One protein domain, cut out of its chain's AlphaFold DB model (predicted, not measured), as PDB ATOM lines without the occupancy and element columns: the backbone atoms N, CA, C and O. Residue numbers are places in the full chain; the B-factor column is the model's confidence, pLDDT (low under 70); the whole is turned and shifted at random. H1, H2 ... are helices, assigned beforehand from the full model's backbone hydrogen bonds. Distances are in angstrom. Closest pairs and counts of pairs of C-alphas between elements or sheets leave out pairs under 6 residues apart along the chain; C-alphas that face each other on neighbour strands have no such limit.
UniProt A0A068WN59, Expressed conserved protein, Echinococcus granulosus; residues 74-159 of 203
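What this domain is: This is residues 74 to 159 of the 203 residues of the protein "Expressed conserved protein" of Echinococcus granulosus (UniProt A0A068WN59). Four helices make a drawn-out, open chain of rods: residues 74 to 97, of which 74 to 83 belong to H1 and 88 to 97 to H2, stick out as a long free arm, and H2 meets H3 at a slant near residue 105, well beyond that arm. H4 turns off from the end of H3 at a corner, and a loop of residues 108 to 122 joins H2 to H3. The printed part has 86 residues, with H1, H2, H3 and H4 in that order along the chain and no named strand; its class is all helix. It is only just extended, close to loose, with a radius of gyration of the C-alphas of 18.0 A, and elongated, with spans of 51 by 28 by 27 A.

Where its parts are: Find C-alpha 74 at (-78.216, 367.358, -1.986); there H1 begins, residues 74 to 83, 14.0 A from first to last C-alpha. Go on to C-alpha 88 at (-77.772, 389.745, -4.974), where H2, residues 88 to 107, starts its run of 28.6 A. After residues 108 to 122 you reach H3, residues 123 to 142, 28.9 A long. Last comes H4, residues 145 to 159, 21.7 A long, ending at C-alpha 159 at (-99.959, 407.771, -26.846).

How they stand to each other: Look first at H1, which touches no helix and is apart from H2, H3 and H4. Further on, H2 and H3 only just touch, with 3 pairs of C-alphas within 8 A; the closest are those of Arg 105 and Leu 129, 7.3 A apart. H2 touches H3 with residues 104 to 105 alone, and H3 touches H2 with residues 129 to 133 alone. Their lines stand at a steep tilt of 54 degrees, and they run the same way. H3 and H4 are close but not clearly touching; their closest C-alphas, those of Leu 140 and Ile 146, are 6.4 A apart. These two run opposite ways at a steep tilt of 65 degrees. H2 and H4 are apart, but only just, with their closest C-alphas at 8.4 A. In H1, H2 and H3 every O i to N i+4 pair is within hydrogen-bond range, and in H4 10 of 11 are.

The domain as a whole: Measure from the C-alpha of Ala 76 to that of Thr 159 and you have the two farthest apart, 52.8 A. Residues 74 to 97 and 140 to 145 stand free; the body without them spans 34 by 23 by 18 A. The printed part has no cut. The link from H2 to H3, 15 residues, is long; those from H1 to H2 and from H3 to H4 are tight. The mean pLDDT of the printed part is 72.0, and residues 82 to 92, 109 to 120 and 147 to 159 are under 70.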
ATOM      1  N   ALA A  74     -77.689 366.389  -1.027       82.44
ATOM      2  CA  ALA A  74     -78.216 367.358  -1.986       82.44
ATOM      3  C   ALA A  74     -78.972 368.493  -1.276       82.44
ATOM      4  O   ALA A  74     -78.809 369.658  -1.628       82.44
ATOM      5  N   ARG A  75     -79.725 368.174  -0.216       81.62
ATOM      6  CA  ARG A  75     -80.385 369.153   0.655       81.62
ATOM      7  C   ARG A  75     -79.385 370.039   1.387       81.62
ATOM      8  O   ARG A  75     -79.562 371.251   1.372       81.62
ATOM      9  N   ALA A  76     -78.329 369.475   1.970       79.06
ATOM     10  CA  ALA A  76     -77.284 370.250   2.636       79.06
ATOM     11  C   ALA A  76     -76.575 371.198   1.657       79.06
ATOM     12  O   ALA A  76     -76.451 372.386   1.934       79.06
ATOM     13  N   LEU A  77     -76.201 370.708   0.472       80.25
ATOM     14  CA  LEU A  77     -75.598 371.535  -0.575       80.25
ATOM     15  C   LEU A  77     -76.557 372.610  -1.091       80.25
ATOM     16  O   LEU A  77     -76.122 373.727  -1.355       80.25
ATOM     17  N   HIS A  78     -77.849 372.309  -1.217       77.62
ATOM     18  CA  HIS A  78     -78.858 373.291  -1.607       77.62
ATOM     19  C   HIS A  78     -79.021 374.380  -0.544       77.62
ATOM     20  O   HIS A  78     -79.051 375.557  -0.885       77.62
ATOM     21  N   ILE A  79     -79.065 374.008   0.740       77.81
ATOM     22  CA  ILE A  79     -79.125 374.959   1.857       77.81
ATOM     23  C   ILE A  79     -77.873 375.836   1.871       77.81
ATOM     24  O   ILE A  79     -78.008 377.049   1.951       77.81
ATOM     25  N   ILE A  80     -76.681 375.249   1.719       74.50
ATOM     26  CA  ILE A  80     -75.418 375.997   1.654       74.50
ATOM     27  C   ILE A  80     -75.425 376.943   0.452       74.50
ATOM     28  O   ILE A  80     -75.084 378.108   0.591       74.50
ATOM     29  N   ARG A  81     -75.859 376.498  -0.731       71.69
ATOM     30  CA  ARG A  81     -75.937 377.359  -1.925       71.69
ATOM     31  C   ARG A  81     -76.967 378.478  -1.775       71.69
ATOM     32  O   ARG A  81     -76.697 379.588  -2.216       71.69
ATOM     33  N   ALA A  82     -78.106 378.206  -1.143       63.53
ATOM     34  CA  ALA A  82     -79.140 379.200  -0.867       63.53
ATOM     35  C   ALA A  82     -78.712 380.200   0.223       63.53
ATOM     36  O   ALA A  82     -79.026 381.384   0.129       63.53
ATOM     37  N   SER A  83     -77.959 379.758   1.235       63.44
ATOM     38  CA  SER A  83     -77.411 380.633   2.278       63.44
ATOM     39  C   SER A  83     -76.187 381.426   1.804       63.44
ATOM     40  O   SER A  83     -75.973 382.540   2.274       63.44
ATOM     41  N   SER A  84     -75.436 380.902   0.828       62.72
ATOM     42  CA  SER A  84     -74.239 381.524   0.231       62.72
ATOM     43  C   SER A  84     -74.542 382.552  -0.864       62.72
ATOM     44  O   SER A  84     -73.618 383.003  -1.539       62.72
ATOM     45  N   GLN A  85     -75.800 382.962  -1.053       60.53
ATOM     46  CA  GLN A  85     -76.146 384.132  -1.869       60.53
ATOM     47  C   GLN A  85     -76.687 385.267  -0.983       60.53
ATOM     48  O   GLN A  85     -77.886 385.564  -1.009       60.53
ATOM     49  N   PRO A  86     -75.837 385.919  -0.167       54.56
ATOM     50  CA  PRO A  86     -76.263 387.023   0.666       54.56
ATOM     51  C   PRO A  86     -76.275 388.278  -0.205       54.56
ATOM     52  O   PRO A  86     -75.238 388.799  -0.601       54.56
ATOM     53  N   GLY A  87     -77.464 388.745  -0.565       57.75
ATOM     54  CA  GLY A  87     -77.643 390.067  -1.159       57.75
ATOM     55  C   GLY A  87     -78.164 390.030  -2.585       57.75
ATOM     56  O   GLY A  87     -79.264 390.498  -2.815       57.75
ATOM     57  N   ARG A  88     -77.442 389.469  -3.560       56.53
ATOM     58  CA  ARG A  88     -77.772 389.745  -4.974       56.53
ATOM     59  C   ARG A  88     -79.129 389.198  -5.450       56.53
ATOM     60  O   ARG A  88     -79.792 389.882  -6.220       56.53
ATOM     61  N   LEU A  89     -79.553 388.022  -4.975       57.12
ATOM     62  CA  LEU A  89     -80.915 387.523  -5.235       57.12
ATOM     63  C   LEU A  89     -81.950 388.236  -4.364       57.12
ATOM     64  O   LEU A  89     -82.938 388.717  -4.890       57.12
ATOM     65  N   ARG A  90     -81.668 388.428  -3.069       61.09
ATOM     66  CA  ARG A  90     -82.600 389.100  -2.148       61.09
ATOM     67  C   ARG A  90     -82.915 390.537  -2.568       61.09
ATOM     68  O   ARG A  90     -84.057 390.950  -2.469       61.09
ATOM     69  N   PHE A  91     -81.929 391.293  -3.050       59.34
ATOM     70  CA  PHE A  91     -82.145 392.652  -3.551       59.34
ATOM     71  C   PHE A  91     -82.930 392.662  -4.862       59.34
ATOM     72  O   PHE A  91     -83.737 393.561  -5.059       59.34
ATOM     73  N   ALA A  92     -82.730 391.668  -5.734       64.44
ATOM     74  CA  ALA A  92     -83.556 391.514  -6.926       64.44
ATOM     75  C   ALA A  92     -85.003 391.152  -6.554       64.44
ATOM     76  O   ALA A  92     -85.923 391.726  -7.123       64.44
ATOM     77  N   ASP A  93     -85.200 390.280  -5.564       72.31
ATOM     78  CA  ASP A  93     -86.519 389.881  -5.063       72.31
ATOM     79  C   ASP A  93     -87.244 391.053  -4.380       72.31
ATOM     80  O   ASP A  93     -88.435 391.257  -4.606       72.31
ATOM     81  N   ILE A  94     -86.523 391.865  -3.598       76.06
ATOM     82  CA  ILE A  94     -87.052 393.081  -2.961       76.06
ATOM     83  C   ILE A  94     -87.387 394.138  -4.016       76.06
ATOM     84  O   ILE A  94     -88.492 394.666  -4.014       76.06
ATOM     85  N   ALA A  95     -86.488 394.402  -4.968       72.50
ATOM     86  CA  ALA A  95     -86.755 395.350  -6.049       72.50
ATOM     87  C   ALA A  95     -87.924 394.890  -6.935       72.50
ATOM     88  O   ALA A  95     -88.732 395.702  -7.386       72.50
ATOM     89  N   HIS A  96     -88.043 393.582  -7.168       81.75
ATOM     90  CA  HIS A  96     -89.168 392.994  -7.885       81.75
ATOM     91  C   HIS A  96     -90.479 393.148  -7.105       81.75
ATOM     92  O   HIS A  96     -91.515 393.469  -7.692       81.75
ATOM     93  N   LEU A  97     -90.447 392.947  -5.787       80.56
ATOM     94  CA  LEU A  97     -91.594 393.175  -4.916       80.56
ATOM     95  C   LEU A  97     -92.022 394.650  -4.936       80.56
ATOM     96  O   LEU A  97     -93.195 394.925  -5.174       80.56
ATOM     97  N   ASP A  98     -91.083 395.585  -4.799       81.19
ATOM     98  CA  ASP A  98     -91.348 397.029  -4.871       81.19
ATOM     99  C   ASP A  98     -91.952 397.425  -6.222       81.19
ATOM    100  O   ASP A  98     -92.918 398.193  -6.290       81.19
ATOM    101  N   GLN A  99     -91.439 396.852  -7.313       83.75
ATOM    102  CA  GLN A  99     -91.982 397.062  -8.652       83.75
ATOM    103  C   GLN A  99     -93.402 396.500  -8.783       83.75
ATOM    104  O   GLN A  99     -94.272 397.135  -9.388       83.75
ATOM    105  N   THR A 100     -93.658 395.326  -8.206       83.69
ATOM    106  CA  THR A 100     -94.978 394.685  -8.208       83.69
ATOM    107  C   THR A 100     -95.981 395.530  -7.429       83.69
ATOM    108  O   THR A 100     -97.035 395.867  -7.962       83.69
ATOM    109  N   ILE A 101     -95.618 395.968  -6.222       81.56
ATOM    110  CA  ILE A 101     -96.417 396.865  -5.379       81.56
ATOM    111  C   ILE A 101     -96.713 398.173  -6.121       81.56
ATOM    112  O   ILE A 101     -97.863 398.603  -6.204       81.56
ATOM    113  N   THR A 102     -95.696 398.785  -6.730       80.56
ATOM    114  CA  THR A 102     -95.849 400.018  -7.517       80.56
ATOM    115  C   THR A 102     -96.811 399.823  -8.687       80.56
ATOM    116  O   THR A 102     -97.642 400.687  -8.972       80.56
ATOM    117  N   THR A 103     -96.731 398.676  -9.360       81.62
ATOM    118  CA  THR A 103     -97.609 398.340 -10.487       81.62
ATOM    119  C   THR A 103     -99.043 398.120 -10.020       81.62
ATOM    120  O   THR A 103     -99.962 398.685 -10.610       81.62
ATOM    121  N   MET A 104     -99.242 397.380  -8.927       79.62
ATOM    122  CA  MET A 104    -100.560 397.177  -8.323       79.62
ATOM    123  C   MET A 104    -101.212 398.515  -7.978       79.62
ATOM    124  O   MET A 104    -102.340 398.757  -8.384       79.62
ATOM    125  N   ARG A 105    -100.479 399.454  -7.377       75.94
ATOM    126  CA  ARG A 105    -101.005 400.793  -7.051       75.94
ATOM    127  C   ARG A 105    -101.437 401.613  -8.266       75.94
ATOM    128  O   ARG A 105    -102.357 402.413  -8.168       75.94
ATOM    129  N   ARG A 106    -100.786 401.437  -9.419       77.19
ATOM    130  CA  ARG A 106    -101.176 402.132 -10.660       77.19
ATOM    131  C   ARG A 106    -102.454 401.574 -11.278       77.19
ATOM    132  O   ARG A 106    -103.117 402.290 -12.025       77.19
ATOM    133  N   LEU A 107    -102.741 400.298 -11.033       74.75
ATOM    134  CA  LEU A 107    -103.826 399.562 -11.680       74.75
ATOM    135  C   LEU A 107    -105.053 399.399 -10.784       74.75
ATOM    136  O   LEU A 107    -106.157 399.268 -11.302       74.75
ATOM    137  N   VAL A 108    -104.859 399.399  -9.467       75.44
ATOM    138  CA  VAL A 108    -105.904 399.167  -8.476       75.44
ATOM    139  C   VAL A 108    -106.540 400.504  -8.089       75.44
ATOM    140  O   VAL A 108    -105.881 401.323  -7.447       75.44
ATOM    141  N   PRO A 109    -107.798 400.767  -8.485       69.00
ATOM    142  CA  PRO A 109    -108.526 401.923  -7.986       69.00
ATOM    143  C   PRO A 109    -108.796 401.744  -6.482       69.00
ATOM    144  O   PRO A 109    -109.165 400.640  -6.078       69.00
ATOM    145  N   PRO A 110    -108.638 402.796  -5.658       64.88
ATOM    146  CA  PRO A 110    -108.934 402.714  -4.231       64.88
ATOM    147  C   PRO A 110    -110.428 402.445  -4.043       64.88
ATOM    148  O   PRO A 110    -111.270 403.150  -4.609       64.88
ATOM    149  N   VAL A 111    -110.756 401.396  -3.294       61.84
ATOM    150  CA  VAL A 111    -112.142 400.973  -3.041       61.84
ATOM    151  C   VAL A 111    -112.539 401.330  -1.610       61.84
ATOM    152  O   VAL A 111    -113.683 401.706  -1.358       61.84
ATOM    153  N   SER A 112    -111.575 401.292  -0.690       53.47
ATOM    154  CA  SER A 112    -111.672 401.936   0.619       53.47
ATOM    155  C   SER A 112    -111.521 403.459   0.491       53.47
ATOM    156  O   SER A 112    -110.631 403.951  -0.197       53.47
ATOM    157  N   SER A 113    -112.335 404.230   1.218       53.09
ATOM    158  CA  SER A 113    -112.187 405.690   1.392       53.09
ATOM    159  C   SER A 113    -110.858 406.110   2.045       53.09
ATOM    160  O   SER A 113    -110.567 407.300   2.163       53.09
ATOM    161  N   THR A 114    -110.045 405.137   2.454       55.50
ATOM    162  CA  THR A 114    -108.679 405.304   2.931       55.50
ATOM    163  C   THR A 114    -107.732 405.419   1.740       55.50
ATOM    164  O   THR A 114    -107.501 404.463   1.003       55.50
ATOM    165  N   THR A 115    -107.155 406.601   1.550       59.12
ATOM    166  CA  THR A 115    -106.109 406.830   0.553       59.12
ATOM    167  C   THR A 115    -104.885 405.977   0.886       59.12
ATOM    168  O   THR A 115    -104.213 406.244   1.880       59.12
ATOM    169  N   VAL A 116    -104.578 404.975   0.055       60.00
ATOM    170  CA  VAL A 116    -103.337 404.195   0.175       60.00
ATOM    171  C   VAL A 116    -102.142 405.144  -0.028       60.00
ATOM    172  O   VAL A 116    -102.030 405.746  -1.106       60.00
ATOM    173  N   PRO A 117    -101.253 405.307   0.971       62.88
ATOM    174  CA  PRO A 117    -100.182 406.298   0.927       62.88
ATOM    175  C   PRO A 117     -99.195 406.057  -0.220       62.88
ATOM    176  O   PRO A 117     -99.067 404.954  -0.760       62.88
ATOM    177  N   GLU A 118     -98.465 407.114  -0.602       63.78
ATOM    178  CA  GLU A 118     -97.514 407.090  -1.724       63.78
ATOM    179  C   GLU A 118     -96.370 406.084  -1.544       63.78
ATOM    180  O   GLU A 118     -95.763 405.635  -2.517       63.78
ATOM    181  N   LYS A 119     -96.116 405.664  -0.310       65.75
ATOM    182  CA  LYS A 119     -95.079 404.704   0.032       65.75
ATOM    183  C   LYS A 119     -95.636 403.749   1.082       65.75
ATOM    184  O   LYS A 119     -96.108 404.206   2.117       65.75
ATOM    185  N   ILE A 120     -95.591 402.448   0.795       68.38
ATOM    186  CA  ILE A 120     -95.960 401.404   1.758       68.38
ATOM    187  C   ILE A 120     -94.801 401.295   2.738       68.38
ATOM    188  O   ILE A 120     -93.766 400.718   2.415       68.38
ATOM    189  N   ASN A 121     -94.954 401.920   3.899       75.56
ATOM    190  CA  ASN A 121     -93.949 401.851   4.960       75.56
ATOM    191  C   ASN A 121     -94.415 400.950   6.113       75.56
ATOM    192  O   ASN A 121     -93.599 400.584   6.956       75.56
ATOM    193  N   THR A 122     -95.704 400.593   6.147       81.12
ATOM    194  CA  THR A 122     -96.320 399.792   7.210       81.12
ATOM    195  C   THR A 122     -96.991 398.535   6.657       81.12
ATOM    196  O   THR A 122     -97.248 398.420   5.455       81.12
ATOM    197  N   VAL A 123     -97.242 397.559   7.534       80.50
ATOM    198  CA  VAL A 123     -97.921 396.307   7.160       80.50
ATOM    199  C   VAL A 123     -99.389 396.590   6.834       80.50
ATOM    200  O   VAL A 123     -99.935 396.030   5.889       80.50
ATOM    201  N   GLU A 124     -99.988 397.534   7.550       81.19
ATOM    202  CA  GLU A 124    -101.360 398.000   7.396       81.19
ATOM    203  C   GLU A 124    -101.610 398.616   6.004       81.19
ATOM    204  O   GLU A 124    -102.650 398.373   5.382       81.19
ATOM    205  N   ASP A 125    -100.632 399.350   5.460       78.75
ATOM    206  CA  ASP A 125    -100.694 399.896   4.095       78.75
ATOM    207  C   ASP A 125    -100.723 398.780   3.037       78.75
ATOM    208  O   ASP A 125    -101.452 398.860   2.042       78.75
ATOM    209  N   LEU A 126     -99.926 397.726   3.249       82.00
ATOM    210  CA  LEU A 126     -99.873 396.572   2.353       82.00
ATOM    211  C   LEU A 126    -101.174 395.771   2.414       82.00
ATOM    212  O   LEU A 126    -101.697 395.374   1.373       82.00
ATOM    213  N   GLU A 127    -101.715 395.564   3.611       83.44
ATOM    214  CA  GLU A 127    -103.009 394.910   3.806       83.44
ATOM    215  C   GLU A 127    -104.128 395.677   3.093       83.44
ATOM    216  O   GLU A 127    -104.908 395.073   2.356       83.44
ATOM    217  N   THR A 128    -104.152 397.005   3.220       84.12
ATOM    218  CA  THR A 128    -105.132 397.861   2.531       84.12
ATOM    219  C   THR A 128    -105.019 397.728   1.008       84.12
ATOM    220  O   THR A 128    -106.023 397.500   0.331       84.12
ATOM    221  N   LEU A 129    -103.798 397.760   0.457       84.38
ATOM    222  CA  LEU A 129    -103.578 397.563  -0.982       84.38
ATOM    223  C   LEU A 129    -104.049 396.180  -1.458       84.38
ATOM    224  O   LEU A 129    -104.640 396.053  -2.535       84.38
ATOM    225  N   LEU A 130    -103.785 395.129  -0.683       86.31
ATOM    226  CA  LEU A 130    -104.224 393.774  -1.017       86.31
ATOM    227  C   LEU A 130    -105.752 393.662  -0.981       86.31
ATOM    228  O   LEU A 130    -106.332 393.047  -1.876       86.31
ATOM    229  N   ILE A 131    -106.410 394.298  -0.009       87.44
ATOM    230  CA  ILE A 131    -107.875 394.366   0.076       87.44
ATOM    231  C   ILE A 131    -108.455 395.054  -1.162       87.44
ATOM    232  O   ILE A 131    -109.370 394.502  -1.784       87.44
ATOM    233  N   ASP A 132    -107.916 396.205  -1.562       83.12
ATOM    234  CA  ASP A 132    -108.366 396.921  -2.763       83.12
ATOM    235  C   ASP A 132    -108.142 396.081  -4.032       83.12
ATOM    236  O   ASP A 132    -109.004 396.009  -4.910       83.12
ATOM    237  N   THR A 133    -107.019 395.361  -4.107       83.94
ATOM    238  CA  THR A 133    -106.704 394.471  -5.236       83.94
ATOM    239  C   THR A 133    -107.709 393.325  -5.342       83.94
ATOM    240  O   THR A 133    -108.187 393.002  -6.429       83.94
ATOM    241  N   ILE A 134    -108.067 392.712  -4.212       85.81
ATOM    242  CA  ILE A 134    -109.070 391.644  -4.166       85.81
ATOM    243  C   ILE A 134    -110.439 392.180  -4.602       85.81
ATOM    244  O   ILE A 134    -111.145 391.504  -5.351       85.81
ATOM    245  N   HIS A 135    -110.812 393.392  -4.185       84.62
ATOM    246  CA  HIS A 135    -112.056 394.026  -4.628       84.62
ATOM    247  C   HIS A 135    -112.054 394.332  -6.127       84.62
ATOM    248  O   HIS A 135    -113.066 394.100  -6.792       84.62
ATOM    249  N   LEU A 136    -110.922 394.780  -6.679       81.31
ATOM    250  CA  LEU A 136    -110.766 394.929  -8.122       81.31
ATOM    251  C   LEU A 136    -110.985 393.587  -8.831       81.31
ATOM    252  O   LEU A 136    -111.761 393.531  -9.780       81.31
ATOM    253  N   PHE A 137    -110.359 392.501  -8.370       83.50
ATOM    254  CA  PHE A 137    -110.543 391.190  -8.997       83.50
ATOM    255  C   PHE A 137    -111.984 390.694  -8.921       83.50
ATOM    256  O   PHE A 137    -112.479 390.169  -9.912       83.50
ATOM    257  N   LYS A 138    -112.683 390.913  -7.802       84.19
ATOM    258  CA  LYS A 138    -114.118 390.603  -7.703       84.19
ATOM    259  C   LYS A 138    -114.930 391.356  -8.757       84.19
ATOM    260  O   LYS A 138    -115.672 390.725  -9.502       84.19
ATOM    261  N   ARG A 139    -114.706 392.666  -8.905       79.25
ATOM    262  CA  ARG A 139    -115.388 393.470  -9.932       79.25
ATOM    263  C   ARG A 139    -115.055 393.045 -11.356       79.25
ATOM    264  O   ARG A 139    -115.939 393.046 -12.197       79.25
ATOM    265  N   LEU A 140    -113.808 392.668 -11.636       79.69
ATOM    266  CA  LEU A 140    -113.410 392.195 -12.969       79.69
ATOM    267  C   LEU A 140    -114.031 390.837 -13.321       79.69
ATOM    268  O   LEU A 140    -114.209 390.544 -14.500       79.69
ATOM    269  N   ILE A 141    -114.321 390.002 -12.318       78.12
ATOM    270  CA  ILE A 141    -115.033 388.733 -12.511       78.12
ATOM    271  C   ILE A 141    -116.526 388.988 -12.762       78.12
ATOM    272  O   ILE A 141    -117.126 388.296 -13.578       78.12
ATOM    273  N   GLU A 142    -117.112 389.966 -12.071       80.44
ATOM    274  CA  GLU A 142    -118.526 390.338 -12.210       80.44
ATOM    275  C   GLU A 142    -118.816 391.099 -13.515       80.44
ATOM    276  O   GLU A 142    -119.864 390.882 -14.120       80.44
ATOM    277  N   ASP A 143    -117.888 391.942 -13.975       75.94
ATOM    278  CA  ASP A 143    -118.013 392.725 -15.205       75.94
ATOM    279  C   ASP A 143    -116.691 392.724 -16.012       75.94
ATOM    280  O   ASP A 143    -115.761 393.500 -15.736       75.94
ATOM    281  N   PRO A 144    -116.572 391.853 -17.034       71.75
ATOM    282  CA  PRO A 144    -115.365 391.751 -17.846       71.75
ATOM    283  C   PRO A 144    -115.164 392.951 -18.786       71.75
ATOM    284  O   PRO A 144    -114.049 393.133 -19.288       71.75
ATOM    285  N   GLU A 145    -116.177 393.799 -19.014       74.25
ATOM    286  CA  GLU A 145    -116.053 394.971 -19.895       74.25
ATOM    287  C   GLU A 145    -115.111 396.035 -19.302       74.25
ATOM    288  O   GLU A 145    -114.427 396.774 -20.029       74.25
ATOM    289  N   ILE A 146    -114.956 396.039 -17.974       70.19
ATOM    290  CA  ILE A 146    -114.007 396.889 -17.244       70.19
ATOM    291  C   ILE A 146    -112.555 396.554 -17.628       70.19
ATOM    292  O   ILE A 146    -111.714 397.452 -17.726       70.19
ATOM    293  N   VAL A 147    -112.243 395.281 -17.917       66.56
ATOM    294  CA  VAL A 147    -110.904 394.855 -18.371       66.56
ATOM    295  C   VAL A 147    -110.577 395.491 -19.722       66.56
ATOM    296  O   VAL A 147    -109.465 395.985 -19.925       66.56
ATOM    297  N   THR A 148    -111.534 395.496 -20.650       67.50
ATOM    298  CA  THR A 148    -111.385 396.124 -21.968       67.50
ATOM    299  C   THR A 148    -111.206 397.635 -21.860       67.50
ATOM    300  O   THR A 148    -110.309 398.178 -22.506       67.50
ATOM    301  N   ALA A 149    -111.950 398.304 -20.974       68.38
ATOM    302  CA  ALA A 149    -111.782 399.733 -20.710       68.38
ATOM    303  C   ALA A 149    -110.415 400.061 -20.074       68.38
ATOM    304  O   ALA A 149    -109.764 401.034 -20.463       68.38
ATOM    305  N   LEU A 150    -109.928 399.233 -19.142       66.75
ATOM    306  CA  LEU A 150    -108.596 399.383 -18.541       66.75
ATOM    307  C   LEU A 150    -107.473 399.159 -19.560       66.75
ATOM    308  O   LEU A 150    -106.520 399.938 -19.589       66.75
ATOM    309  N   ARG A 151    -107.592 398.149 -20.432       67.62
ATOM    310  CA  ARG A 151    -106.640 397.932 -21.537       67.62
ATOM    311  C   ARG A 151    -106.633 399.108 -22.509       67.62
ATOM    312  O   ARG A 151    -105.557 399.564 -22.880       67.62
ATOM    313  N   ALA A 152    -107.805 399.630 -22.869       67.38
ATOM    314  CA  ALA A 152    -107.921 400.805 -23.729       67.38
ATOM    315  C   ALA A 152    -107.292 402.053 -23.082       67.38
ATOM    316  O   ALA A 152    -106.574 402.788 -23.754       67.38
ATOM    317  N   ARG A 153    -107.479 402.257 -21.769       64.94
ATOM    318  CA  ARG A 153    -106.836 403.349 -21.008       64.94
ATOM    319  C   ARG A 153    -105.322 403.196 -20.885       64.94
ATOM    320  O   ARG A 153    -104.609 404.193 -20.922       64.94
ATOM    321  N   LEU A 154    -104.818 401.975 -20.718       64.44
ATOM    322  CA  LEU A 154    -103.377 401.708 -20.718       64.44
ATOM    323  C   LEU A 154    -102.771 401.987 -22.095       64.44
ATOM    324  O   LEU A 154    -101.747 402.656 -22.169       64.44
ATOM    325  N   ALA A 155    -103.436 401.549 -23.167       64.62
ATOM    326  CA  ALA A 155    -103.003 401.811 -24.535       64.62
ATOM    327  C   ALA A 155    -103.036 403.311 -24.883       64.62
ATOM    328  O   ALA A 155    -102.103 403.810 -25.503       64.62
ATOM    329  N   SER A 156    -104.057 404.056 -24.441       58.84
ATOM    330  CA  SER A 156    -104.167 405.496 -24.717       58.84
ATOM    331  C   SER A 156    -103.219 406.358 -23.879       58.84
ATOM    332  O   SER A 156    -102.760 407.402 -24.343       58.84
ATOM    333  N   LYS A 157    -102.850 405.914 -22.669       52.84
ATOM    334  CA  LYS A 157    -101.860 406.604 -21.827       52.84
ATOM    335  C   LYS A 157    -100.435 406.518 -22.390       52.84
ATOM    336  O   LYS A 157     -99.621 407.382 -22.080       52.84
ATOM    337  N   THR A 158    -100.136 405.534 -23.238       52.38
ATOM    338  CA  THR A 158     -98.853 405.447 -23.960       52.38
ATOM    339  C   THR A 158     -98.774 406.439 -25.126       52.38
ATOM    340  O   THR A 158     -97.687 406.899 -25.459       52.38
ATOM    341  N   THR A 159     -99.908 406.838 -25.705       46.25
ATOM    342  CA  THR A 159     -99.959 407.771 -26.846       46.25
ATOM    343  C   THR A 159    -100.034 409.245 -26.426       46.25
ATOM    344  O   THR A 159     -99.647 410.125 -27.188       46.25
TER     345      THR A 159